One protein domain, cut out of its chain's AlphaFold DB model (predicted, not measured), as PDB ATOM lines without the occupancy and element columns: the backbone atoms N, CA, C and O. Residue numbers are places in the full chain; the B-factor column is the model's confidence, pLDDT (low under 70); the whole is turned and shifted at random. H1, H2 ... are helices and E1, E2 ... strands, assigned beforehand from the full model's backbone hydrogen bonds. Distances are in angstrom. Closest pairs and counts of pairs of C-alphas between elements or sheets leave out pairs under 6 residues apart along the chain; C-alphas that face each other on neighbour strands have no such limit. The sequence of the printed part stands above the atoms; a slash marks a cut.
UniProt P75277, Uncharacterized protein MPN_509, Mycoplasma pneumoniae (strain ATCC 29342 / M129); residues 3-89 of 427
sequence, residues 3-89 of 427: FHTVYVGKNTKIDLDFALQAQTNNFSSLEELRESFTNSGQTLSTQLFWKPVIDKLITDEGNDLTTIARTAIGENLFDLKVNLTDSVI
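What this domain is: This is residues 3 to 89 of the 427 residues of the protein "Uncharacterized protein MPN_509" of Mycoplasma pneumoniae (strain ATCC 29342 / M129) (UniProt P75277). A long, twisted ribbon of sheet has the long strands E2 and E3 side by side as its core; the short strands E1 and E4 lie along opposite ends of that pair, E1 beside E2 and E4 beside E3. H2 packs over E3 near the E1 end, and H1 lies beyond the other end, in the connection from E2 to E3. The printed part has 87 residues, in the order E1, E2, H1, E3, H2, E4; the sheet E1 - E2 - E3 - E4 is antiparallel and curled like part of a barrel, and the class is mixed, helices and strands. The whole is extended, a rod spanning 58 by 24 by 19 A, with a radius of gyration of the C-alphas of 18.7 A.

Where its parts are: E1, residues 3 to 9, begins at C-alpha 3 (-23.972, 53.995, 28.407). E2, residues 12 to 24, is 37.4 A long. H1 is residues 30 to 38. E3, residues 45 to 59, is 41.3 A long and bends by 51 degrees at residue 56. H2 is residues 66 to 73. E4, residues 78 to 83, ends at C-alpha 83 (-39.031, 31.517, 26.062).

How they stand to each other: E1 and E2 form a hairpin, antiparallel at 146 degrees, with N 5 and O 16 2.9 A apart. E2 and E3 are antiparallel at 154 degrees, with N 21 and O 51 3.0 A apart. E3 and E4 are antiparallel at 147 degrees, with N 48 and O 80 3.0 A apart. E1 and E4 are the edge strands and are apart. H2 is on the sheet at a height of 8.1 A, over E3 and along the strands, at 19 degrees to E3 on the local plane; the closest C-alphas of E3 and H2, those of Leu 57 and Thr 66, are 4.7 A apart. H1 is not on the sheet and is apart from H2. Each O i to N i+4 pair of H2 is within hydrogen-bond range, against 3 of 5 in H1.

The domain as a whole: The farthest C-alphas, those of Gly 41 and Glu 61, are 58.2 A apart. The printed part has no cut, and no link is long. Mean pLDDT of the printed part is 71.0, with residues 22 to 48 and 74 to 89 under 70.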
ATOM      1  N   PHE A   3     -22.925  53.084  28.834       78.30
ATOM      2  CA  PHE A   3     -23.972  53.995  28.407       78.30
ATOM      3  C   PHE A   3     -23.787  55.339  29.109       78.30
ATOM      4  O   PHE A   3     -23.438  55.377  30.286       78.30
ATOM      5  N   HIS A   4     -24.056  56.416  28.377       83.79
ATOM      6  CA  HIS A   4     -24.100  57.780  28.890       83.79
ATOM      7  C   HIS A   4     -25.462  58.376  28.545       83.79
ATOM      8  O   HIS A   4     -25.917  58.259  27.403       83.79
ATOM      9  N   THR A   5     -26.120  59.003  29.512       81.95
ATOM     10  CA  THR A   5     -27.393  59.688  29.296       81.95
ATOM     11  C   THR A   5     -27.429  61.013  30.040       81.95
ATOM     12  O   THR A   5     -26.937  61.127  31.160       81.95
ATOM     13  N   VAL A   6     -28.044  62.009  29.406       84.50
ATOM     14  CA  VAL A   6     -28.249  63.341  29.966       84.50
ATOM     15  C   VAL A   6     -29.738  63.546  30.174       84.50
ATOM     16  O   VAL A   6     -30.509  63.555  29.212       84.50
ATOM     17  N   TYR A   7     -30.150  63.723  31.423       78.15
ATOM     18  CA  TYR A   7     -31.527  64.035  31.777       78.15
ATOM     19  C   TYR A   7     -31.666  65.529  32.071       78.15
ATOM     20  O   TYR A   7     -31.010  66.040  32.974       78.15
ATOM     21  N   VAL A   8     -32.522  66.232  31.325       81.32
ATOM     22  CA  VAL A   8     -32.816  67.660  31.531       81.32
ATOM     23  C   VAL A   8     -34.243  67.795  32.063       81.32
ATOM     24  O   VAL A   8     -35.209  67.591  31.330       81.32
ATOM     25  N   GLY A   9     -34.374  68.109  33.351       76.40
ATOM     26  CA  GLY A   9     -35.631  68.470  34.007       76.40
ATOM     27  C   GLY A   9     -35.863  69.986  34.027       76.40
ATOM     28  O   GLY A   9     -35.035  70.759  33.559       76.40
ATOM     29  N   LYS A  10     -36.989  70.430  34.609       73.79
ATOM     30  CA  LYS A  10     -37.355  71.864  34.678       73.79
ATOM     31  C   LYS A  10     -36.290  72.747  35.351       73.79
ATOM     32  O   LYS A  10     -36.118  73.876  34.914       73.79
ATOM     33  N   ASN A  11     -35.593  72.229  36.367       77.72
ATOM     34  CA  ASN A  11     -34.616  72.970  37.180       77.72
ATOM     35  C   ASN A  11     -33.313  72.181  37.417       77.72
ATOM     36  O   ASN A  11     -32.622  72.441  38.392       77.72
ATOM     37  N   THR A  12     -33.037  71.141  36.628       76.59
ATOM     38  CA  THR A  12     -31.855  70.301  36.858       76.59
ATOM     39  C   THR A  12     -31.405  69.614  35.579       76.59
ATOM     40  O   THR A  12     -32.235  69.153  34.790       76.59
ATOM     41  N   LYS A  13     -30.093  69.510  35.387       81.88
ATOM     42  CA  LYS A  13     -29.470  68.598  34.426       81.88
ATOM     43  C   LYS A  13     -28.716  67.513  35.195       81.88
ATOM     44  O   LYS A  13     -27.970  67.826  36.115       81.88
ATOM     45  N   ILE A  14     -28.894  66.254  34.809       84.29
ATOM     46  CA  ILE A  14     -28.196  65.103  35.389       84.29
ATOM     47  C   ILE A  14     -27.442  64.375  34.278       84.29
ATOM     48  O   ILE A  14     -28.056  63.941  33.304       84.29
ATOM     49  N   ASP A  15     -26.132  64.219  34.446       87.47
ATOM     50  CA  ASP A  15     -25.265  63.421  33.577       87.47
ATOM     51  C   ASP A  15     -25.014  62.054  34.249       87.47
ATOM     52  O   ASP A  15     -24.445  61.986  35.343       87.47
ATOM     53  N   LEU A  16     -25.475  60.965  33.620       87.16
ATOM     54  CA  LEU A  16     -25.450  59.596  34.151       87.16
ATOM     55  C   LEU A  16     -24.638  58.661  33.245       87.16
ATOM     56  O   LEU A  16     -25.018  58.415  32.100       87.16
ATOM     57  N   ASP A  17     -23.587  58.067  33.806       87.20
ATOM     58  CA  ASP A  17     -22.799  56.991  33.208       87.20
ATOM     59  C   ASP A  17     -23.123  55.658  33.891       87.20
ATOM     60  O   ASP A  17     -23.056  55.541  35.119       87.20
ATOM     61  N   PHE A  18     -23.440  54.625  33.111       86.31
ATOM     62  CA  PHE A  18     -23.718  53.291  33.644       86.31
ATOM     63  C   PHE A  18     -23.299  52.169  32.693       86.31
ATOM     64  O   PHE A  18     -23.161  52.353  31.484       86.31
ATOM     65  N   ALA A  19     -23.130  50.968  33.232       81.71
ATOM     66  CA  ALA A  19     -22.899  49.748  32.481       81.71
ATOM     67  C   ALA A  19     -23.984  48.710  32.782       81.71
ATOM     68  O   ALA A  19     -24.564  48.686  33.863       81.71
ATOM     69  N   LEU A  20     -24.236  47.823  31.823       75.51
ATOM     70  CA  LEU A  20     -25.053  46.626  32.029       75.51
ATOM     71  C   LEU A  20     -24.137  45.402  32.041       75.51
ATOM     72  O   LEU A  20     -23.414  45.162  31.065       75.51
ATOM     73  N   GLN A  21     -24.169  44.646  33.138       72.50
ATOM     74  CA  GLN A  21     -23.607  43.299  33.222       72.50
ATOM     75  C   GLN A  21     -24.739  42.309  32.979       72.50
ATOM     76  O   GLN A  21     -25.686  42.291  33.756       72.50
ATOM     77  N   ALA A  22     -24.658  41.527  31.905       67.09
ATOM     78  CA  ALA A  22     -25.639  40.498  31.583       67.09
ATOM     79  C   ALA A  22     -25.020  39.108  31.766       67.09
ATOM     80  O   ALA A  22     -23.874  38.889  31.373       67.09
ATOM     81  N   GLN A  23     -25.770  38.184  32.353       67.21
ATOM     82  CA  GLN A  23     -25.396  36.786  32.549       67.21
ATOM     83  C   GLN A  23     -26.574  35.886  32.173       67.21
ATOM     84  O   GLN A  23     -27.729  36.309  32.186       67.21
ATOM     85  N   THR A  24     -26.284  34.637  31.832       65.99
ATOM     86  CA  THR A  24     -27.296  33.601  31.626       65.99
ATOM     87  C   THR A  24     -26.824  32.306  32.269       65.99
ATOM     88  O   THR A  24     -25.626  32.037  32.283       65.99
ATOM     89  N   ASN A  25     -27.752  31.516  32.805       66.21
ATOM     90  CA  ASN A  25     -27.424  30.259  33.484       66.21
ATOM     91  C   ASN A  25     -27.328  29.059  32.533       66.21
ATOM     92  O   ASN A  25     -26.979  27.971  32.976       66.21
ATOM     93  N   ASN A  26     -27.666  29.229  31.251       62.23
ATOM     94  CA  ASN A  26     -27.999  28.083  30.401       62.23
ATOM     95  C   ASN A  26     -26.925  27.725  29.375       62.23
ATOM     96  O   ASN A  26     -27.010  26.650  28.792       62.23
ATOM     97  N   PHE A  27     -25.931  28.590  29.163       64.09
ATOM     98  CA  PHE A  27     -24.878  28.371  28.174       64.09
ATOM     99  C   PHE A  27     -23.553  28.932  28.696       64.09
ATOM    100  O   PHE A  27     -23.439  30.124  28.982       64.09
ATOM    101  N   SER A  28     -22.551  28.068  28.813       63.69
ATOM    102  CA  SER A  28     -21.165  28.398  29.152       63.69
ATOM    103  C   SER A  28     -20.358  28.860  27.932       63.69
ATOM    104  O   SER A  28     -19.312  29.495  28.078       63.69
ATOM    105  N   SER A  29     -20.857  28.594  26.717       63.83
ATOM    106  CA  SER A  29     -20.248  29.018  25.455       63.83
ATOM    107  C   SER A  29     -21.284  29.363  24.375       63.83
ATOM    108  O   SER A  29     -22.452  28.978  24.448       63.83
ATOM    109  N   LEU A  30     -20.845  30.098  23.346       60.28
ATOM    110  CA  LEU A  30     -21.659  30.401  22.161       60.28
ATOM    111  C   LEU A  30     -22.016  29.129  21.370       60.28
ATOM    112  O   LEU A  30     -23.079  29.069  20.752       60.28
ATOM    113  N   GLU A  31     -21.139  28.124  21.403       63.91
ATOM    114  CA  GLU A  31     -21.361  26.816  20.785       63.91
ATOM    115  C   GLU A  31     -22.488  26.058  21.499       63.91
ATOM    116  O   GLU A  31     -23.410  25.609  20.831       63.91
ATOM    117  N   GLU A  32     -22.512  26.042  22.837       64.30
ATOM    118  CA  GLU A  32     -23.616  25.456  23.623       64.30
ATOM    119  C   GLU A  32     -24.964  26.125  23.312       64.30
ATOM    120  O   GLU A  32     -25.985  25.455  23.154       64.30
ATOM    121  N   LEU A  33     -24.973  27.457  23.168       64.57
ATOM    122  CA  LEU A  33     -26.162  28.198  22.746       64.57
ATOM    123  C   LEU A  33     -26.619  27.757  21.350       64.57
ATOM    124  O   LEU A  33     -27.808  27.533  21.139       64.57
ATOM    125  N   ARG A  34     -25.695  27.618  20.395       63.50
ATOM    126  CA  ARG A  34     -25.999  27.191  19.020       63.50
ATOM    127  C   ARG A  34     -26.509  25.757  18.951       63.50
ATOM    128  O   ARG A  34     -27.519  25.522  18.294       63.50
ATOM    129  N   GLU A  35     -25.854  24.835  19.649       64.37
ATOM    130  CA  GLU A  35     -26.241  23.422  19.715       64.37
ATOM    131  C   GLU A  35     -27.643  23.245  20.307       64.37
ATOM    132  O   GLU A  35     -28.419  22.393  19.860       64.37
ATOM    133  N   SER A  36     -28.009  24.111  21.255       60.49
ATOM    134  CA  SER A  36     -29.337  24.112  21.859       60.49
ATOM    135  C   SER A  36     -30.456  24.378  20.842       60.49
ATOM    136  O   SER A  36     -31.503  23.744  20.926       60.49
ATOM    137  N   PHE A  37     -30.213  25.207  19.816       58.58
ATOM    138  CA  PHE A  37     -31.176  25.483  18.740       58.58
ATOM    139  C   PHE A  37     -31.313  24.339  17.722       58.58
ATOM    140  O   PHE A  37     -32.307  24.287  16.997       58.58
ATOM    141  N   THR A  38     -30.340  23.428  17.646       57.33
ATOM    142  CA  THR A  38     -30.361  22.272  16.730       57.33
ATOM    143  C   THR A  38     -31.038  21.028  17.309       57.33
ATOM    144  O   THR A  38     -31.442  20.156  16.540       57.33
ATOM    145  N   ASN A  39     -31.236  20.954  18.630       54.62
ATOM    146  CA  ASN A  39     -32.000  19.880  19.272       54.62
ATOM    147  C   ASN A  39     -33.507  20.161  19.164       54.62
ATOM    148  O   ASN A  39     -34.148  20.704  20.066       54.62
ATOM    149  N   SER A  40     -34.074  19.802  18.014       48.67
ATOM    150  CA  SER A  40     -35.496  19.928  17.712       48.67
ATOM    151  C   SER A  40     -36.363  19.165  18.727       48.67
ATOM    152  O   SER A  40     -36.268  17.949  18.869       48.67
ATOM    153  N   GLY A  41     -37.243  19.890  19.429       53.60
ATOM    154  CA  GLY A  41     -38.328  19.307  20.232       53.60
ATOM    155  C   GLY A  41     -38.346  19.646  21.726       53.60
ATOM    156  O   GLY A  41     -39.294  19.247  22.398       53.60
ATOM    157  N   GLN A  42     -37.367  20.385  22.259       55.20
ATOM    158  CA  GLN A  42     -37.377  20.823  23.663       55.20
ATOM    159  C   GLN A  42     -37.598  22.335  23.786       55.20
ATOM    160  O   GLN A  42     -37.006  23.125  23.054       55.20
ATOM    161  N   THR A  43     -38.461  22.740  24.722       55.97
ATOM    162  CA  THR A  43     -38.723  24.148  25.039       55.97
ATOM    163  C   THR A  43     -37.449  24.794  25.582       55.97
ATOM    164  O   THR A  43     -37.043  24.532  26.715       55.97
ATOM    165  N   LEU A  44     -36.821  25.663  24.792       57.23
ATOM    166  CA  LEU A  44     -35.674  26.452  25.225       57.23
ATOM    167  C   LEU A  44     -36.189  27.647  26.016       57.23
ATOM    168  O   LEU A  44     -36.636  28.640  25.451       57.23
ATOM    169  N   SER A  45     -36.133  27.576  27.340       56.54
ATOM    170  CA  SER A  45     -36.216  28.777  28.174       56.54
ATOM    171  C   SER A  45     -34.807  29.241  28.514       56.54
ATOM    172  O   SER A  45     -33.988  28.406  28.880       56.54
ATOM    173  N   THR A  46     -34.530  30.541  28.444       60.55
ATOM    174  CA  THR A  46     -33.331  31.142  29.040       60.55
ATOM    175  C   THR A  46     -33.711  32.069  30.184       60.55
ATOM    176  O   THR A  46     -34.778  32.685  30.174       60.55
ATOM    177  N   GLN A  47     -32.843  32.157  31.183       63.72
ATOM    178  CA  GLN A  47     -32.865  33.239  32.155       63.72
ATOM    179  C   GLN A  47     -31.740  34.203  31.803       63.72
ATOM    180  O   GLN A  47     -30.573  33.811  31.732       63.72
ATOM    181  N   LEU A  48     -32.121  35.450  31.549       65.88
ATOM    182  CA  LEU A  48     -31.212  36.578  31.448       65.88
ATOM    183  C   LEU A  48     -31.214  37.289  32.793       65.88
ATOM    184  O   LEU A  48     -32.258  37.732  33.266       65.88
ATOM    185  N   PHE A  49     -30.037  37.401  33.384       70.75
ATOM    186  CA  PHE A  49     -29.789  38.222  34.554       70.75
ATOM    187  C   PHE A  49     -29.099  39.479  34.073       70.75
ATOM    188  O   PHE A  49     -28.092  39.383  33.371       70.75
ATOM    189  N   TRP A  50     -29.600  40.651  34.445       72.11
ATOM    190  CA  TRP A  50     -28.831  41.872  34.264       72.11
ATOM    191  C   TRP A  50     -28.711  42.672  35.547       72.11
ATOM    192  O   TRP A  50     -29.646  42.803  36.337       72.11
ATOM    193  N   LYS A  51     -27.522  43.240  35.723       76.65
ATOM    194  CA  LYS A  51     -27.169  44.124  36.822       76.65
ATOM    195  C   LYS A  51     -26.712  45.464  36.242       76.65
ATOM    196  O   LYS A  51     -25.672  45.504  35.570       76.65
ATOM    197  N   PRO A  52     -27.471  46.554  36.443       75.78
ATOM    198  CA  PRO A  52     -26.983  47.885  36.136       75.78
ATOM    199  C   PRO A  52     -25.902  48.284  37.143       75.78
ATOM    200  O   PRO A  52     -26.018  48.052  38.344       75.78
ATOM    201  N   VAL A  53     -24.836  48.891  36.639       82.59
ATOM    202  CA  VAL A  53     -23.701  49.380  37.420       82.59
ATOM    203  C   VAL A  53     -23.557  50.863  37.128       82.59
ATOM    204  O   VAL A  53     -23.298  51.228  35.989       82.59
ATOM    205  N   ILE A  54     -23.737  51.724  38.132       84.57
ATOM    206  CA  ILE A  54     -23.530  53.169  37.960       84.57
ATOM    207  C   ILE A  54     -22.039  53.484  38.030       84.57
ATOM    208  O   ILE A  54     -21.398  53.304  39.073       84.57
ATOM    209  N   ASP A  55     -21.508  53.999  36.926       86.27
ATOM    210  CA  ASP A  55     -20.139  54.494  36.835       86.27
ATOM    211  C   ASP A  55     -20.058  55.914  37.416       86.27
ATOM    212  O   ASP A  55     -19.141  56.183  38.194       86.27
ATOM    213  N   LYS A  56     -21.031  56.787  37.098       90.09
ATOM    214  CA  LYS A  56     -21.054  58.192  37.540       90.09
ATOM    215  C   LYS A  56     -22.455  58.819  37.499       90.09
ATOM    216  O   LYS A  56     -23.211  58.542  36.573       90.09
ATOM    217  N   LEU A  57     -22.788  59.695  38.451       88.06
ATOM    218  CA  LEU A  57     -23.977  60.566  38.397       88.06
ATOM    219  C   LEU A  57     -23.625  61.977  38.894       88.06
ATOM    220  O   LEU A  57     -23.264  62.132  40.059       88.06
ATOM    221  N   ILE A  58     -23.739  62.993  38.031       89.20
ATOM    222  CA  ILE A  58     -23.408  64.396  38.349       89.20
ATOM    223  C   ILE A  58     -24.602  65.312  38.066       89.20
ATOM    224  O   ILE A  58     -25.262  65.155  37.037       89.20
ATOM    225  N   THR A  59     -24.859  66.283  38.944       85.31
ATOM    226  CA  THR A  59     -25.838  67.361  38.706       85.31
ATOM    227  C   THR A  59     -25.216  68.567  37.988       85.31
ATOM    228  O   THR A  59     -24.000  68.731  37.949       85.31
ATOM    229  N   ASP A  60     -26.035  69.472  37.464       82.11
ATOM    230  CA  ASP A  60     -25.622  70.781  36.931       82.11
ATOM    231  C   ASP A  60     -24.817  71.640  37.912       82.11
ATOM    232  O   ASP A  60     -23.919  72.367  37.494       82.11
ATOM    233  N   GLU A  61     -25.096  71.525  39.209       80.72
ATOM    234  CA  GLU A  61     -24.325  72.172  40.281       80.72
ATOM    235  C   GLU A  61     -22.954  71.515  40.551       80.72
ATOM    236  O   GLU A  61     -22.199  71.979  41.402       80.72
ATOM    237  N   GLY A  62     -22.615  70.432  39.845       82.93
ATOM    238  CA  GLY A  62     -21.368  69.692  40.034       82.93
ATOM    239  C   GLY A  62     -21.379  68.724  41.220       82.93
ATOM    240  O   GLY A  62     -20.323  68.198  41.575       82.93
ATOM    241  N   ASN A  63     -22.544  68.455  41.824       85.49
ATOM    242  CA  ASN A  63     -22.657  67.498  42.923       85.49
ATOM    243  C   ASN A  63     -22.515  66.064  42.390       85.49
ATOM    244  O   ASN A  63     -23.278  65.640  41.518       85.49
ATOM    245  N   ASP A  64     -21.560  65.311  42.937       88.68
ATOM    246  CA  ASP A  64     -21.382  63.886  42.649       88.68
ATOM    247  C   ASP A  64     -22.308  63.053  43.548       88.68
ATOM    248  O   ASP A  64     -22.110  62.938  44.758       88.68
ATOM    249  N   LEU A  65     -23.338  62.466  42.941       87.47
ATOM    250  CA  LEU A  65     -24.334  61.630  43.613       87.47
ATOM    251  C   LEU A  65     -24.124  60.137  43.304       87.47
ATOM    252  O   LEU A  65     -25.011  59.317  43.559       87.47
ATOM    253  N   THR A  66     -22.957  59.760  42.768       88.19
ATOM    254  CA  THR A  66     -22.649  58.389  42.329       88.19
ATOM    255  C   THR A  66     -22.860  57.369  43.447       88.19
ATOM    256  O   THR A  66     -23.445  56.312  43.215       88.19
ATOM    257  N   THR A  67     -22.436  57.680  44.675       85.29
ATOM    258  CA  THR A  67     -22.603  56.787  45.834       85.29
ATOM    259  C   THR A  67     -24.076  56.533  46.142       85.29
ATOM    260  O   THR A  67     -24.476  55.382  46.283       85.29
ATOM    261  N   ILE A  68     -24.900  57.586  46.167       83.57
ATOM    262  CA  ILE A  68     -26.345  57.482  46.424       83.57
ATOM    263  C   ILE A  68     -27.016  56.653  45.325       83.57
ATOM    264  O   ILE A  68     -27.824  55.777  45.624       83.57
ATOM    265  N   ALA A  69     -26.646  56.878  44.063       81.28
ATOM    266  CA  ALA A  69     -27.177  56.129  42.930       81.28
ATOM    267  C   ALA A  69     -26.812  54.635  42.993       81.28
ATOM    268  O   ALA A  69     -27.672  53.780  42.780       81.28
ATOM    269  N   ARG A  70     -25.562  54.304  43.350       84.98
ATOM    270  CA  ARG A  70     -25.128  52.914  43.577       84.98
ATOM    271  C   ARG A  70     -25.915  52.258  44.709       84.98
ATOM    272  O   ARG A  70     -26.353  51.122  44.555       84.98
ATOM    273  N   THR A  71     -26.141  52.973  45.810       81.62
ATOM    274  CA  THR A  71     -26.942  52.475  46.934       81.62
ATOM    275  C   THR A  71     -28.407  52.263  46.552       81.62
ATOM    276  O   THR A  71     -28.980  51.247  46.928       81.62
ATOM    277  N   ALA A  72     -29.008  53.178  45.787       77.48
ATOM    278  CA  ALA A  72     -30.412  53.094  45.381       77.48
ATOM    279  C   ALA A  72     -30.689  51.929  44.418       77.48
ATOM    280  O   ALA A  72     -31.728  51.279  44.520       77.48
ATOM    281  N   ILE A  73     -29.760  51.643  43.498       72.51
ATOM    282  CA  ILE A  73     -29.837  50.440  42.656       72.51
ATOM    283  C   ILE A  73     -29.614  49.176  43.490       72.51
ATOM    284  O   ILE A  73     -30.197  48.138  43.184       72.51
ATOM    285  N   GLY A  74     -28.813  49.265  44.553       66.59
ATOM    286  CA  GLY A  74     -28.545  48.152  45.451       66.59
ATOM    287  C   GLY A  74     -27.963  46.943  44.718       66.59
ATOM    288  O   GLY A  74     -27.285  47.061  43.696       66.59
ATOM    289  N   GLU A  75     -28.259  45.755  45.236       63.52
ATOM    290  CA  GLU A  75     -27.938  44.485  44.578       63.52
ATOM    291  C   GLU A  75     -29.062  44.001  43.656       63.52
ATOM    292  O   GLU A  75     -29.169  42.803  43.411       63.52
ATOM    293  N   ASN A  76     -29.903  44.911  43.143       59.79
ATOM    294  CA  ASN A  76     -31.044  44.530  42.319       59.79
ATOM    295  C   ASN A  76     -30.571  43.776  41.071       59.79
ATOM    296  O   ASN A  76     -30.017  44.341  40.124       59.79
ATOM    297  N   LEU A  77     -30.796  42.468  41.115       63.05
ATOM    298  CA  LEU A  77     -30.665  41.555  40.004       63.05
ATOM    299  C   LEU A  77     -32.022  41.540  39.314       63.05
ATOM    300  O   LEU A  77     -33.025  41.167  39.920       63.05
ATOM    301  N   PHE A  78     -32.063  41.976  38.066       66.39
ATOM    302  CA  PHE A  78     -33.272  41.857  37.271       66.39
ATOM    303  C   PHE A  78     -33.203  40.537  36.516       66.39
ATOM    304  O   PHE A  78     -32.238  40.289  35.785       66.39
ATOM    305  N   ASP A  79     -34.210  39.695  36.710       62.94
ATOM    306  CA  ASP A  79     -34.371  38.441  36.000       62.94
ATOM    307  C   ASP A  79     -35.431  38.579  34.903       62.94
ATOM    308  O   ASP A  79     -36.536  39.081  35.102       62.94
ATOM    309  N   LEU A  80     -35.091  38.114  33.707       59.29
ATOM    310  CA  LEU A  80     -36.038  37.961  32.616       59.29
ATOM    311  C   LEU A  80     -35.997  36.514  32.152       59.29
ATOM    312  O   LEU A  80     -35.017  36.054  31.559       59.29
ATOM    313  N   LYS A  81     -37.082  35.787  32.416       59.84
ATOM    314  CA  LYS A  81     -37.298  34.464  31.841       59.84
ATOM    315  C   LYS A  81     -37.833  34.641  30.421       59.84
ATOM    316  O   LYS A  81     -38.945  35.130  30.235       59.84
ATOM    317  N   VAL A  82     -37.044  34.252  29.425       58.00
ATOM    318  CA  VAL A  82     -37.405  34.346  28.006       58.00
ATOM    319  C   VAL A  82     -37.635  32.944  27.464       58.00
ATOM    320  O   VAL A  82     -36.766  32.079  27.577       58.00
ATOM    321  N   ASN A  83     -38.802  32.709  26.866       59.92
ATOM    322  CA  ASN A  83     -39.031  31.517  26.062       59.92
ATOM    323  C   ASN A  83     -38.375  31.727  24.687       59.92
ATOM    324  O   ASN A  83     -38.898  32.444  23.834       59.92
ATOM    325  N   LEU A  84     -37.197  31.134  24.484       54.73
ATOM    326  CA  LEU A  84     -36.480  31.173  23.208       54.73
ATOM    327  C   LEU A  84     -37.225  30.384  22.123       54.73
ATOM    328  O   LEU A  84     -37.071  30.695  20.947       54.73
ATOM    329  N   THR A  85     -38.078  29.430  22.508       53.10
ATOM    330  CA  THR A  85     -38.941  28.670  21.584       53.10
ATOM    331  C   THR A  85     -39.966  29.569  20.886       53.10
ATOM    332  O   THR A  85     -40.211  29.403  19.696       53.10
ATOM    333  N   ASP A  86     -40.486  30.585  21.584       52.48
ATOM    334  CA  ASP A  86     -41.374  31.608  20.999       52.48
ATOM    335  C   ASP A  86     -40.586  32.685  20.225       52.48
ATOM    336  O   ASP A  86     -41.161  33.504  19.509       52.48
ATOM    337  N   SER A  87     -39.255  32.687  20.365       48.91
ATOM    338  CA  SER A  87     -38.333  33.624  19.710       48.91
ATOM    339  C   SER A  87     -37.746  33.076  18.402       48.91
ATOM    340  O   SER A  87     -36.956  33.764  17.752       48.91
ATOM    341  N   VAL A  88     -38.137  31.867  17.976       48.81
ATOM    342  CA  VAL A  88     -37.870  31.369  16.619       48.81
ATOM    343  C   VAL A  88     -38.884  32.024  15.682       48.81
ATOM    344  O   VAL A  88     -39.947  31.486  15.379       48.81
ATOM    345  N   ILE A  89     -38.583  33.262  15.295       46.75
ATOM    346  CA  ILE A  89     -39.480  34.086  14.491       46.75
ATOM    347  C   ILE A  89     -39.359  33.657  13.024       46.75
ATOM    348  O   ILE A  89     -38.327  33.872  12.387       46.75
TER     349      ILE A  89